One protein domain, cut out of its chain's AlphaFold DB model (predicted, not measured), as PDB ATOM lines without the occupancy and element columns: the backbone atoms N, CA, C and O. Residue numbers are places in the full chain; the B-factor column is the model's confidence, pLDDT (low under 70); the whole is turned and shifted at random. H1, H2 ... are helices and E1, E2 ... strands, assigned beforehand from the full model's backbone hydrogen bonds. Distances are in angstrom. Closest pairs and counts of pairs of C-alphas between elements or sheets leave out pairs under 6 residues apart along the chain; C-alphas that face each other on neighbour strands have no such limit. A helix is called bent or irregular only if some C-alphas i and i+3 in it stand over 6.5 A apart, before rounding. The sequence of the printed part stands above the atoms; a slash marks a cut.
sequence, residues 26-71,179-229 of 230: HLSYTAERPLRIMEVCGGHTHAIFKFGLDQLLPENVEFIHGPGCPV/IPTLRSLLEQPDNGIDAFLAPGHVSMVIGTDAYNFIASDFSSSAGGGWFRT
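Overview. This is residues 26 to 71 and 179 to 229 of the 230 residues of the protein "Hydrogenase isoenzymes formation protein" of Escherichia coli (UniProt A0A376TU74). A small parallel sheet of three strands forms the middle, with H1 and H2 beyond its E2 edge and H3 and H5 side by side beyond its E3 edge; H4 lies farther out. The 97 printed residues run E1 H1 H2 E2 H3 E3 H4 H5, and the sheet order is E2 E1 E3. The class is mixed, helices and strands; the whole is compact, with a radius of gyration of the C-alphas of 13.5 A and spans of 35 by 35 by 21 A.

Arrangement. E1, residues 35 to 39, is the inner strand. E2, residues 61 to 65, is parallel to it at 29 degrees, with N 37 and O 62 2.9 A apart. E3, residues 195 to 197, is parallel to E1 at 34 degrees, with N 38 and O 195 2.8 A apart. H1, residues 42 to 51, and H2, residues 53 to 56, only graze the sheet; E1, H1, H2 and E2 form a strand-helix-strand unit, parallel neighbour strands joined through helices, with a right-handed crossover. H3, residues 179 to 186, and H5, residues 209 to 217, only just touch, with 3 pairs of C-alphas within 8 A, the closest those of Ile 179 and Ala 210, 7.2 A; they run the same way at a shallow tilt of 24 degrees. H4, residues 200 to 206, and H5 meet only through their link. Every O i to N i+4 pair is within hydrogen-bond range in H1 and H3, but 2 of 3 in H4 and 2 of 5 in H5, which has 4 of 6 O i to N i+3 pairs within range; H2 is too short for an i+4 pair.

Along the chain. E1 begins at C-alpha 35 (120.368, 115.243, 125.292) and spans 12.9 A; E2 spans 13.4 A and H1 14.1 A. H5 spans 13.4 A, ends at C-alpha 217 (127.223, 115.357, 143.624), and is irregular: C-alphas 210 and 213 are 7.2 A apart.

Size, cuts and confidence. Residues 72 to 178 are not printed, and C-alphas 71 and 179 are 17.0 A apart. Residues 219 to 229 have pLDDT under 70.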
ATOM      1  N   HIS A  26     122.305 105.437 119.203       92.81
ATOM      2  CA  HIS A  26     122.390 104.450 120.281       92.81
ATOM      3  C   HIS A  26     121.999 105.010 121.653       92.81
ATOM      4  O   HIS A  26     121.972 104.260 122.631       92.81
ATOM      5  N   LEU A  27     121.736 106.314 121.753       89.81
ATOM      6  CA  LEU A  27     121.297 106.937 122.994       89.81
ATOM      7  C   LEU A  27     119.775 106.833 123.142       89.81
ATOM      8  O   LEU A  27     119.038 106.819 122.164       89.81
ATOM      9  N   SER A  28     119.287 106.828 124.381       92.25
ATOM     10  CA  SER A  28     117.849 106.804 124.686       92.25
ATOM     11  C   SER A  28     117.146 108.163 124.533       92.25
ATOM     12  O   SER A  28     115.990 108.291 124.929       92.25
ATOM     13  N   TYR A  29     117.839 109.185 124.023       93.31
ATOM     14  CA  TYR A  29     117.291 110.525 123.804       93.31
ATOM     15  C   TYR A  29     116.566 110.597 122.457       93.31
ATOM     16  O   TYR A  29     117.000 109.985 121.478       93.31
ATOM     17  N   THR A  30     115.487 111.378 122.400       93.69
ATOM     18  CA  THR A  30     114.662 111.585 121.194       93.69
ATOM     19  C   THR A  30     114.573 113.071 120.854       93.69
ATOM     20  O   THR A  30     115.067 113.903 121.609       93.69
ATOM     21  N   ALA A  31     113.927 113.427 119.742       92.56
ATOM     22  CA  ALA A  31     113.688 114.830 119.400       92.56
ATOM     23  C   ALA A  31     112.792 115.547 120.438       92.56
ATOM     24  O   ALA A  31     112.963 116.732 120.701       92.56
ATOM     25  N   GLU A  32     111.861 114.832 121.081       93.19
ATOM     26  CA  GLU A  32     110.978 115.377 122.125       93.19
ATOM     27  C   GLU A  32     111.662 115.483 123.497       93.19
ATOM     28  O   GLU A  32     111.220 116.242 124.363       93.19
ATOM     29  N   ARG A  33     112.733 114.711 123.709       92.31
ATOM     30  CA  ARG A  33     113.565 114.731 124.917       92.31
ATOM     31  C   ARG A  33     115.040 114.593 124.515       92.31
ATOM     32  O   ARG A  33     115.600 113.498 124.660       92.31
ATOM     33  N   PRO A  34     115.647 115.666 123.979       94.19
ATOM     34  CA  PRO A  34     117.023 115.624 123.509       94.19
ATOM     35  C   PRO A  34     118.004 115.560 124.680       94.19
ATOM     36  O   PRO A  34     117.677 115.959 125.799       94.19
ATOM     37  N   LEU A  35     119.219 115.086 124.406       93.88
ATOM     38  CA  LEU A  35     120.368 115.243 125.292       93.88
ATOM     39  C   LEU A  35     120.745 116.723 125.335       93.88
ATOM     40  O   LEU A  35     121.220 117.272 124.337       93.88
ATOM     41  N   ARG A  36     120.569 117.354 126.491       93.50
ATOM     42  CA  ARG A  36     120.789 118.788 126.672       93.50
ATOM     43  C   ARG A  36     122.187 119.078 127.199       93.50
ATOM     44  O   ARG A  36     122.504 118.830 128.366       93.50
ATOM     45  N   ILE A  37     123.023 119.638 126.331       94.31
ATOM     46  CA  ILE A  37     124.419 119.974 126.619       94.31
ATOM     47  C   ILE A  37     124.530 121.482 126.839       94.31
ATOM     48  O   ILE A  37     124.402 122.266 125.899       94.31
ATOM     49  N   MET A  38     124.805 121.909 128.070       94.25
ATOM     50  CA  MET A  38     124.997 123.321 128.380       94.25
ATOM     51  C   MET A  38     126.448 123.754 128.167       94.25
ATOM     52  O   MET A  38     127.362 123.269 128.830       94.25
ATOM     53  N   GLU A  39     126.674 124.736 127.305       94.62
ATOM     54  CA  GLU A  39     127.948 125.454 127.257       94.62
ATOM     55  C   GLU A  39     127.901 126.697 128.155       94.62
ATOM     56  O   GLU A  39     126.849 127.305 128.343       94.62
ATOM     57  N   VAL A  40     129.040 127.067 128.740       93.19
ATOM     58  CA  VAL A  40     129.151 128.217 129.658       93.19
ATOM     59  C   VAL A  40     130.317 129.131 129.282       93.19
ATOM     60  O   VAL A  40     131.060 129.628 130.129       93.19
ATOM     61  N   CYS A  41     130.501 129.359 127.980       94.06
ATOM     62  CA  CYS A  41     131.558 130.209 127.449       94.06
ATOM     63  C   CYS A  41     131.055 131.020 126.256       94.06
ATOM     64  O   CYS A  41     130.818 130.457 125.194       94.06
ATOM     65  N   GLY A  42     131.068 132.354 126.344       91.44
ATOM     66  CA  GLY A  42     130.691 133.195 125.197       91.44
ATOM     67  C   GLY A  42     131.482 132.901 123.907       91.44
ATOM     68  O   GLY A  42     130.971 133.098 122.806       91.44
ATOM     69  N   GLY A  43     132.710 132.379 124.018       91.81
ATOM     70  CA  GLY A  43     133.489 131.899 122.872       91.81
ATOM     71  C   GLY A  43     132.923 130.628 122.226       91.81
ATOM     72  O   GLY A  43     132.920 130.531 120.999       91.81
ATOM     73  N   HIS A  44     132.410 129.686 123.025       94.44
ATOM     74  CA  HIS A  44     131.693 128.510 122.526       94.44
ATOM     75  C   HIS A  44     130.355 128.912 121.918       94.44
ATOM     76  O   HIS A  44     130.107 128.545 120.774       94.44
ATOM     77  N   THR A  45     129.565 129.749 122.605       94.12
ATOM     78  CA  THR A  45     128.330 130.327 122.050       94.12
ATOM     79  C   THR A  45     128.592 130.936 120.670       94.12
ATOM     80  O   THR A  45     127.932 130.598 119.690       94.12
ATOM     81  N   HIS A  46     129.617 131.791 120.560       93.38
ATOM     82  CA  HIS A  46     129.978 132.425 119.295       93.38
ATOM     83  C   HIS A  46     130.355 131.404 118.217       93.38
ATOM     84  O   HIS A  46     129.931 131.560 117.076       93.38
ATOM     85  N   ALA A  47     131.143 130.379 118.553       91.81
ATOM     86  CA  ALA A  47     131.538 129.344 117.602       91.81
ATOM     87  C   ALA A  47     130.338 128.514 117.120       91.81
ATOM     88  O   ALA A  47     130.207 128.311 115.914       91.81
ATOM     89  N   ILE A  48     129.455 128.101 118.034       93.00
ATOM     90  CA  ILE A  48     128.244 127.329 117.722       93.00
ATOM     91  C   ILE A  48     127.402 128.080 116.692       93.00
ATOM     92  O   ILE A  48     127.161 127.546 115.613       93.00
ATOM     93  N   PHE A  49     127.064 129.346 116.956       93.25
ATOM     94  CA  PHE A  49     126.255 130.139 116.027       93.25
ATOM     95  C   PHE A  49     126.990 130.496 114.736       93.25
ATOM     96  O   PHE A  49     126.418 130.424 113.652       93.25
ATOM     97  N   LYS A  50     128.265 130.893 114.823       92.12
ATOM     98  CA  LYS A  50     129.042 131.318 113.649       92.12
ATOM     99  C   LYS A  50     129.182 130.207 112.613       92.12
ATOM    100  O   LYS A  50     129.225 130.506 111.422       92.12
ATOM    101  N   PHE A  51     129.309 128.963 113.067       90.00
ATOM    102  CA  PHE A  51     129.482 127.803 112.198       90.00
ATOM    103  C   PHE A  51     128.201 126.971 112.040       90.00
ATOM    104  O   PHE A  51     128.246 125.954 111.355       90.00
ATOM    105  N   GLY A  52     127.081 127.394 112.639       91.31
ATOM    106  CA  GLY A  52     125.800 126.684 112.574       91.31
ATOM    107  C   GLY A  52     125.872 125.262 113.130       91.31
ATOM    108  O   GLY A  52     125.249 124.359 112.579       91.31
ATOM    109  N   LEU A  53     126.687 125.031 114.167       90.31
ATOM    110  CA  LEU A  53     126.903 123.683 114.709       90.31
ATOM    111  C   LEU A  53     125.616 123.091 115.289       90.31
ATOM    112  O   LEU A  53     125.402 121.891 115.186       90.31
ATOM    113  N   ASP A  54     124.752 123.940 115.839       90.00
ATOM    114  CA  ASP A  54     123.406 123.607 116.306       90.00
ATOM    115  C   ASP A  54     122.527 122.984 115.208       90.00
ATOM    116  O   ASP A  54     121.758 122.071 115.485       90.00
ATOM    117  N   GLN A  55     122.691 123.410 113.952       90.94
ATOM    118  CA  GLN A  55     121.943 122.884 112.801       90.94
ATOM    119  C   GLN A  55     122.541 121.595 112.223       90.94
ATOM    120  O   GLN A  55     121.902 120.917 111.418       90.94
ATOM    121  N   LEU A  56     123.788 121.272 112.578       91.31
ATOM    122  CA  LEU A  56     124.483 120.080 112.086       91.31
ATOM    123  C   LEU A  56     124.317 118.875 113.016       91.31
ATOM    124  O   LEU A  56     124.561 117.741 112.587       91.31
ATOM    125  N   LEU A  57     123.926 119.112 114.269       91.19
ATOM    126  CA  LEU A  57     123.734 118.067 115.263       91.19
ATOM    127  C   LEU A  57     122.524 117.166 114.945       91.19
ATOM    128  O   LEU A  57     121.589 117.585 114.263       91.19
ATOM    129  N   PRO A  58     122.530 115.912 115.433       92.44
ATOM    130  CA  PRO A  58     121.347 115.055 115.422       92.44
ATOM    131  C   PRO A  58     120.178 115.689 116.195       92.44
ATOM    132  O   PRO A  58     120.399 116.321 117.223       92.44
ATOM    133  N   GLU A  59     118.936 115.448 115.764       92.81
ATOM    134  CA  GLU A  59     117.727 116.047 116.370       92.81
ATOM    135  C   GLU A  59     117.520 115.685 117.852       92.81
ATOM    136  O   GLU A  59     116.794 116.372 118.564       92.81
ATOM    137  N   ASN A  60     118.158 114.617 118.335       93.94
ATOM    138  CA  ASN A  60     118.109 114.202 119.734       93.94
ATOM    139  C   ASN A  60     119.248 114.777 120.597       93.94
ATOM    140  O   ASN A  60     119.460 114.289 121.709       93.94
ATOM    141  N   VAL A  61     119.982 115.785 120.116       94.50
ATOM    142  CA  VAL A  61     121.004 116.524 120.874       94.50
ATOM    143  C   VAL A  61     120.741 118.022 120.743       94.50
ATOM    144  O   VAL A  61     120.584 118.542 119.644       94.50
ATOM    145  N   GLU A  62     120.741 118.731 121.867       93.94
ATOM    146  CA  GLU A  62     120.449 120.162 121.926       93.94
ATOM    147  C   GLU A  62     121.524 120.895 122.740       93.94
ATOM    148  O   GLU A  62     121.949 120.427 123.800       93.94
ATOM    149  N   PHE A  63     121.952 122.069 122.264       94.62
ATOM    150  CA  PHE A  63     122.784 122.974 123.055       94.62
ATOM    151  C   PHE A  63     121.928 123.911 123.906       94.62
ATOM    152  O   PHE A  63     121.014 124.561 123.404       94.62
ATOM    153  N   ILE A  64     122.304 124.062 125.176       93.75
ATOM    154  CA  ILE A  64     121.807 125.131 126.045       93.75
ATOM    155  C   ILE A  64     122.913 126.171 126.230       93.75
ATOM    156  O   ILE A  64     124.055 125.844 126.550       93.75
ATOM    157  N   HIS A  65     122.567 127.445 126.073       93.00
ATOM    158  CA  HIS A  65     123.490 128.555 126.293       93.00
ATOM    159  C   HIS A  65     123.398 129.045 127.734       93.00
ATOM    160  O   HIS A  65     122.439 129.714 128.124       93.00
ATOM    161  N   GLY A  66     124.388 128.677 128.540       91.88
ATOM    162  CA  GLY A  66     124.463 129.049 129.942       91.88
ATOM    163  C   GLY A  66     125.080 130.437 130.181       91.88
ATOM    164  O   GLY A  66     125.354 131.197 129.248       91.88
ATOM    165  N   PRO A  67     125.332 130.796 131.453       90.94
ATOM    166  CA  PRO A  67     125.847 132.106 131.860       90.94
ATOM    167  C   PRO A  67     127.348 132.291 131.545       90.94
ATOM    168  O   PRO A  67     128.162 132.497 132.438       90.94
ATOM    169  N   GLY A  68     127.733 132.235 130.267       89.75
ATOM    170  CA  GLY A  68     129.127 132.281 129.800       89.75
ATOM    171  C   GLY A  68     129.706 133.674 129.526       89.75
ATOM    172  O   GLY A  68     130.817 133.782 129.001       89.75
ATOM    173  N   CYS A  69     128.975 134.742 129.850       92.00
ATOM    174  CA  CYS A  69     129.375 136.134 129.629       92.00
ATOM    175  C   CYS A  69     129.338 136.907 130.959       92.00
ATOM    176  O   CYS A  69     128.245 137.243 131.418       92.00
ATOM    177  N   PRO A  70     130.490 137.250 131.568       91.12
ATOM    178  CA  PRO A  70     130.536 137.849 132.907       91.12
ATOM    179  C   PRO A  70     129.863 139.227 132.964       91.12
ATOM    180  O   PRO A  70     129.287 139.601 133.980       91.12
ATOM    181  N   VAL A  71     129.896 139.967 131.855       91.50
ATOM    182  CA  VAL A  71     129.227 141.266 131.699       91.50
ATOM    183  C   VAL A  71     127.707 141.108 131.662       91.50
ATOM    184  O   VAL A  71     126.985 141.907 132.248       91.50
ATOM    185  N   ILE A 179     132.337 127.926 139.255       92.75
ATOM    186  CA  ILE A 179     131.944 126.723 140.007       92.75
ATOM    187  C   ILE A 179     130.697 126.946 140.886       92.75
ATOM    188  O   ILE A 179     129.759 126.154 140.776       92.75
ATOM    189  N   PRO A 180     130.594 128.024 141.694       92.44
ATOM    190  CA  PRO A 180     129.366 128.301 142.443       92.44
ATOM    191  C   PRO A 180     128.158 128.582 141.542       92.44
ATOM    192  O   PRO A 180     127.039 128.211 141.886       92.44
ATOM    193  N   THR A 181     128.381 129.200 140.379       91.00
ATOM    194  CA  THR A 181     127.321 129.470 139.396       91.00
ATOM    195  C   THR A 181     126.761 128.164 138.828       91.00
ATOM    196  O   THR A 181     125.547 127.982 138.800       91.00
ATOM    197  N   LEU A 182     127.633 127.226 138.441       91.50
ATOM    198  CA  LEU A 182     127.229 125.909 137.943       91.50
ATOM    199  C   LEU A 182     126.494 125.094 139.008       91.50
ATOM    200  O   LEU A 182     125.471 124.484 138.712       91.50
ATOM    201  N   ARG A 183     126.977 125.119 140.255       91.75
ATOM    202  CA  ARG A 183     126.307 124.445 141.374       91.75
ATOM    203  C   ARG A 183     124.895 124.989 141.593       91.75
ATOM    204  O   ARG A 183     123.957 124.208 141.651       91.75
ATOM    205  N   SER A 184     124.744 126.312 141.630       91.06
ATOM    206  CA  SER A 184     123.440 126.968 141.790       91.06
ATOM    207  C   SER A 184     122.450 126.592 140.679       91.06
ATOM    208  O   SER A 184     121.271 126.387 140.954       91.06
ATOM    209  N   LEU A 185     122.919 126.447 139.433       90.06
ATOM    210  CA  LEU A 185     122.086 125.966 138.324       90.06
ATOM    211  C   LEU A 185     121.651 124.510 138.518       90.06
ATOM    212  O   LEU A 185     120.481 124.195 138.333       90.06
ATOM    213  N   LEU A 186     122.579 123.635 138.908       90.38
ATOM    214  CA  LEU A 186     122.312 122.209 139.107       90.38
ATOM    215  C   LEU A 186     121.402 121.912 140.305       90.38
ATOM    216  O   LEU A 186     120.676 120.922 140.291       90.38
ATOM    217  N   GLU A 187     121.403 122.773 141.320       90.75
ATOM    218  CA  GLU A 187     120.511 122.670 142.482       90.75
ATOM    219  C   GLU A 187     119.048 123.018 142.152       90.75
ATOM    220  O   GLU A 187     118.156 122.756 142.962       90.75
ATOM    221  N   GLN A 188     118.766 123.585 140.972       89.31
ATOM    222  CA  GLN A 188     117.393 123.862 140.561       89.31
ATOM    223  C   GLN A 188     116.674 122.567 140.144       89.31
ATOM    224  O   GLN A 188     117.212 121.810 139.330       89.31
ATOM    225  N   PRO A 189     115.447 122.320 140.648       79.69
ATOM    226  CA  PRO A 189     114.733 121.053 140.457       79.69
ATOM    227  C   PRO A 189     114.422 120.726 138.990       79.69
ATOM    228  O   PRO A 189     114.380 119.554 138.634       79.69
ATOM    229  N   ASP A 190     114.282 121.742 138.135       79.88
ATOM    230  CA  ASP A 190     113.943 121.600 136.715       79.88
ATOM    231  C   ASP A 190     115.036 122.177 135.799       79.88
ATOM    232  O   ASP A 190     114.741 122.770 134.761       79.88
ATOM    233  N   ASN A 191     116.315 122.041 136.174       84.62
ATOM    234  CA  ASN A 191     117.415 122.615 135.386       84.62
ATOM    235  C   ASN A 191     117.484 122.047 133.953       84.62
ATOM    236  O   ASN A 191     117.868 122.764 133.030       84.62
ATOM    237  N   GLY A 192     117.064 120.791 133.755       87.19
ATOM    238  CA  GLY A 192     116.980 120.156 132.441       87.19
ATOM    239  C   GLY A 192     118.324 120.020 131.723       87.19
ATOM    240  O   GLY A 192     118.327 119.993 130.497       87.19
ATOM    241  N   ILE A 193     119.441 119.985 132.452       90.88
ATOM    242  CA  ILE A 193     120.798 119.864 131.911       90.88
ATOM    243  C   ILE A 193     121.255 118.413 132.072       90.88
ATOM    244  O   ILE A 193     121.204 117.875 133.175       90.88
ATOM    245  N   ASP A 194     121.755 117.805 130.997       89.75
ATOM    246  CA  ASP A 194     122.301 116.440 131.025       89.75
ATOM    247  C   ASP A 194     123.840 116.419 130.982       89.75
ATOM    248  O   ASP A 194     124.479 115.461 131.422       89.75
ATOM    249  N   ALA A 195     124.458 117.465 130.423       90.06
ATOM    250  CA  ALA A 195     125.909 117.591 130.326       90.06
ATOM    251  C   ALA A 195     126.364 119.054 130.262       90.06
ATOM    252  O   ALA A 195     125.592 119.943 129.907       90.06
ATOM    253  N   PHE A 196     127.649 119.288 130.542       91.56
ATOM    254  CA  PHE A 196     128.294 120.584 130.340       91.56
ATOM    255  C   PHE A 196     129.437 120.497 129.335       91.56
ATOM    256  O   PHE A 196     130.246 119.573 129.391       91.56
ATOM    257  N   LEU A 197     129.558 121.524 128.497       92.69
ATOM    258  CA  LEU A 197     130.769 121.816 127.741       92.69
ATOM    259  C   LEU A 197     131.599 122.854 128.510       92.69
ATOM    260  O   LEU A 197     131.287 124.052 128.503       92.69
ATOM    261  N   ALA A 198     132.647 122.384 129.192       91.75
ATOM    262  CA  ALA A 198     133.448 123.211 130.089       91.75
ATOM    263  C   ALA A 198     134.217 124.326 129.338       91.75
ATOM    264  O   ALA A 198     134.730 124.108 128.240       91.75
ATOM    265  N   PRO A 199     134.350 125.533 129.915       93.62
ATOM    266  CA  PRO A 199     135.029 126.660 129.281       93.62
ATOM    267  C   PRO A 199     136.551 126.479 129.290       93.62
ATOM    268  O   PRO A 199     137.194 126.677 130.319       93.62
ATOM    269  N   GLY A 200     137.150 126.201 128.127       92.06
ATOM    270  CA  GLY A 200     138.581 125.876 128.013       92.06
ATOM    271  C   GLY A 200     139.529 126.875 128.695       92.06
ATOM    272  O   GLY A 200     140.390 126.475 129.473       92.06
ATOM    273  N   HIS A 201     139.348 128.185 128.486       94.00
ATOM    274  CA  HIS A 201     140.210 129.193 129.121       94.00
ATOM    275  C   HIS A 201     140.078 129.234 130.651       94.00
ATOM    276  O   HIS A 201     141.071 129.446 131.339       94.00
ATOM    277  N   VAL A 202     138.874 129.040 131.197       95.00
ATOM    278  CA  VAL A 202     138.671 128.975 132.654       95.00
ATOM    279  C   VAL A 202     139.293 127.692 133.198       95.00
ATOM    280  O   VAL A 202     140.013 127.746 134.192       95.00
ATOM    281  N   SER A 203     139.113 126.567 132.500       94.50
ATOM    282  CA  SER A 203     139.731 125.281 132.845       94.50
ATOM    283  C   SER A 203     141.261 125.343 132.865       94.50
ATOM    284  O   SER A 203     141.876 124.662 133.678       94.50
ATOM    285  N   MET A 204     141.896 126.197 132.050       94.88
ATOM    286  CA  MET A 204     143.344 126.444 132.157       94.88
ATOM    287  C   MET A 204     143.756 127.091 133.489       94.88
ATOM    288  O   MET A 204     144.903 126.934 133.899       94.88
ATOM    289  N   VAL A 205     142.856 127.826 134.150       96.19
ATOM    290  CA  VAL A 205     143.131 128.502 135.428       96.19
ATOM    291  C   VAL A 205     142.794 127.613 136.621       96.19
ATOM    292  O   VAL A 205     143.599 127.510 137.542       96.19
ATOM    293  N   ILE A 206     141.616 126.986 136.619       95.06
ATOM    294  CA  ILE A 206     141.115 126.222 137.779       95.06
ATOM    295  C   ILE A 206     141.356 124.711 137.680       95.06
ATOM    296  O   ILE A 206     141.111 123.987 138.642       95.06
ATOM    297  N   GLY A 207     141.843 124.232 136.534       94.56
ATOM    298  CA  GLY A 207     141.990 122.810 136.241       94.56
ATOM    299  C   GLY A 207     140.663 122.126 135.908       94.56
ATOM    300  O   GLY A 207     139.577 122.690 136.035       94.56
ATOM    301  N   THR A 208     140.747 120.872 135.468       91.69
ATOM    302  CA  THR A 208     139.571 120.044 135.163       91.69
ATOM    303  C   THR A 208     138.944 119.437 136.418       91.69
ATOM    304  O   THR A 208     137.740 119.188 136.451       91.69
ATOM    305  N   ASP A 209     139.731 119.257 137.481       93.44
ATOM    306  CA  ASP A 209     139.253 118.666 138.731       93.44
ATOM    307  C   ASP A 209     138.195 119.518 139.435       93.44
ATOM    308  O   ASP A 209     137.335 118.983 140.138       93.44
ATOM    309  N   ALA A 210     138.200 120.831 139.192       92.50
ATOM    310  CA  ALA A 210     137.202 121.754 139.718       92.50
ATOM    311  C   ALA A 210     135.767 121.398 139.286       92.50
ATOM    312  O   ALA A 210     134.826 121.747 139.994       92.50
ATOM    313  N   TYR A 211     135.587 120.673 138.175       91.50
ATOM    314  CA  TYR A 211     134.276 120.247 137.668       91.50
ATOM    315  C   TYR A 211     133.841 118.862 138.174       91.50
ATOM    316  O   TYR A 211     132.721 118.436 137.894       91.50
ATOM    317  N   ASN A 212     134.679 118.145 138.936       90.00
ATOM    318  CA  ASN A 212     134.377 116.778 139.389       90.00
ATOM    319  C   ASN A 212     133.102 116.684 140.242       90.00
ATOM    320  O   ASN A 212     132.455 115.634 140.263       90.00
ATOM    321  N   PHE A 213     132.719 117.776 140.907       90.00
ATOM    322  CA  PHE A 213     131.487 117.857 141.690       90.00
ATOM    323  C   PHE A 213     130.228 117.618 140.840       90.00
ATOM    324  O   PHE A 213     129.255 117.078 141.343       90.00
ATOM    325  N   ILE A 214     130.248 117.956 139.544       88.94
ATOM    326  CA  ILE A 214     129.092 117.775 138.653       88.94
ATOM    327  C   ILE A 214     128.739 116.287 138.565       88.94
ATOM    328  O   ILE A 214     127.599 115.895 138.779       88.94
ATOM    329  N   ALA A 215     129.734 115.434 138.321       83.25
ATOM    330  CA  ALA A 215     129.508 113.998 138.222       83.25
ATOM    331  C   ALA A 215     129.314 113.325 139.592       83.25
ATOM    332  O   ALA A 215     128.584 112.344 139.678       83.25
ATOM    333  N   SER A 216     129.976 113.811 140.647       85.50
ATOM    334  CA  SER A 216     129.929 113.172 141.974       85.50
ATOM    335  C   SER A 216     128.703 113.561 142.798       85.50
ATOM    336  O   SER A 216     128.074 112.679 143.376       85.50
ATOM    337  N   ASP A 217     128.332 114.842 142.810       86.44
ATOM    338  CA  ASP A 217     127.223 115.357 143.624       86.44
ATOM    339  C   ASP A 217     125.882 115.268 142.881       86.44
ATOM    340  O   ASP A 217     124.844 115.069 143.510       86.44
ATOM    341  N   PHE A 218     125.890 115.407 141.549       79.69
ATOM    342  CA  PHE A 218     124.668 115.557 140.750       79.69
ATOM    343  C   PHE A 218     124.371 114.379 139.827       79.69
ATOM    344  O   PHE A 218     123.473 114.503 139.001       79.69
ATOM    345  N   SER A 219     125.063 113.235 139.961       63.88
ATOM    346  CA  SER A 219     124.772 112.032 139.161       63.88
ATOM    347  C   SER A 219     123.273 111.727 139.102       63.88
ATOM    348  O   SER A 219     122.657 111.323 140.086       63.88
ATOM    349  N   SER A 220     122.667 111.983 137.942       52.31
ATOM    350  CA  SER A 220     121.220 111.944 137.790       52.31
ATOM    351  C   SER A 220     120.755 110.498 137.895       52.31
ATOM    352  O   SER A 220     121.131 109.643 137.095       52.31
ATOM    353  N   SER A 221     119.865 110.229 138.846       39.78
ATOM    354  CA  SER A 221     119.169 108.956 139.071       39.78
ATOM    355  C   SER A 221     118.174 108.571 137.955       39.78
ATOM    356  O   SER A 221     117.280 107.758 138.177       39.78
ATOM    357  N   ALA A 222     118.307 109.144 136.754       40.31
ATOM    358  CA  ALA A 222     117.395 108.984 135.620       40.31
ATOM    359  C   ALA A 222     118.109 108.526 134.329       40.31
ATOM    360  O   ALA A 222     117.770 108.969 133.237       40.31
ATOM    361  N   GLY A 223     119.104 107.640 134.446       38.34
ATOM    362  CA  GLY A 223     119.650 106.877 133.312       38.34
ATOM    363  C   GLY A 223     120.590 107.621 132.352       38.34
ATOM    364  O   GLY A 223     121.168 106.981 131.478       38.34
ATOM    365  N   GLY A 224     120.801 108.928 132.521       40.22
ATOM    366  CA  GLY A 224     121.807 109.703 131.793       40.22
ATOM    367  C   GLY A 224     123.062 109.891 132.640       40.22
ATOM    368  O   GLY A 224     123.042 110.630 133.620       40.22
ATOM    369  N   GLY A 225     124.157 109.208 132.301       40.78
ATOM    370  CA  GLY A 225     125.456 109.493 132.909       40.78
ATOM    371  C   GLY A 225     125.926 110.892 132.514       40.78
ATOM    372  O   GLY A 225     125.854 111.246 131.340       40.78
ATOM    373  N   TRP A 226     126.427 111.681 133.467       46.34
ATOM    374  CA  TRP A 226     127.073 112.956 133.147       46.34
ATOM    375  C   TRP A 226     128.309 112.690 132.300       46.34
ATOM    376  O   TRP A 226     129.271 112.057 132.750       46.34
ATOM    377  N   PHE A 227     128.285 113.172 131.063       44.31
ATOM    378  CA  PHE A 227     129.417 113.037 130.163       44.31
ATOM    379  C   PHE A 227     130.458 114.112 130.472       44.31
ATOM    380  O   PHE A 227     130.180 115.310 130.469       44.31
ATOM    381  N   ARG A 228     131.681 113.654 130.752       41.53
ATOM    382  CA  ARG A 228     132.875 114.494 130.842       41.53
ATOM    383  C   ARG A 228     133.315 114.882 129.433       41.53
ATOM    384  O   ARG A 228     133.761 114.013 128.690       41.53
ATOM    385  N   THR A 229     133.302 116.168 129.115       38.44
ATOM    386  CA  THR A 229     134.171 116.728 128.075       38.44
ATOM    387  C   THR A 229     134.848 117.980 128.622       38.44
ATOM    388  O   THR A 229     134.212 118.997 128.904       38.44
TER     389      THR A 229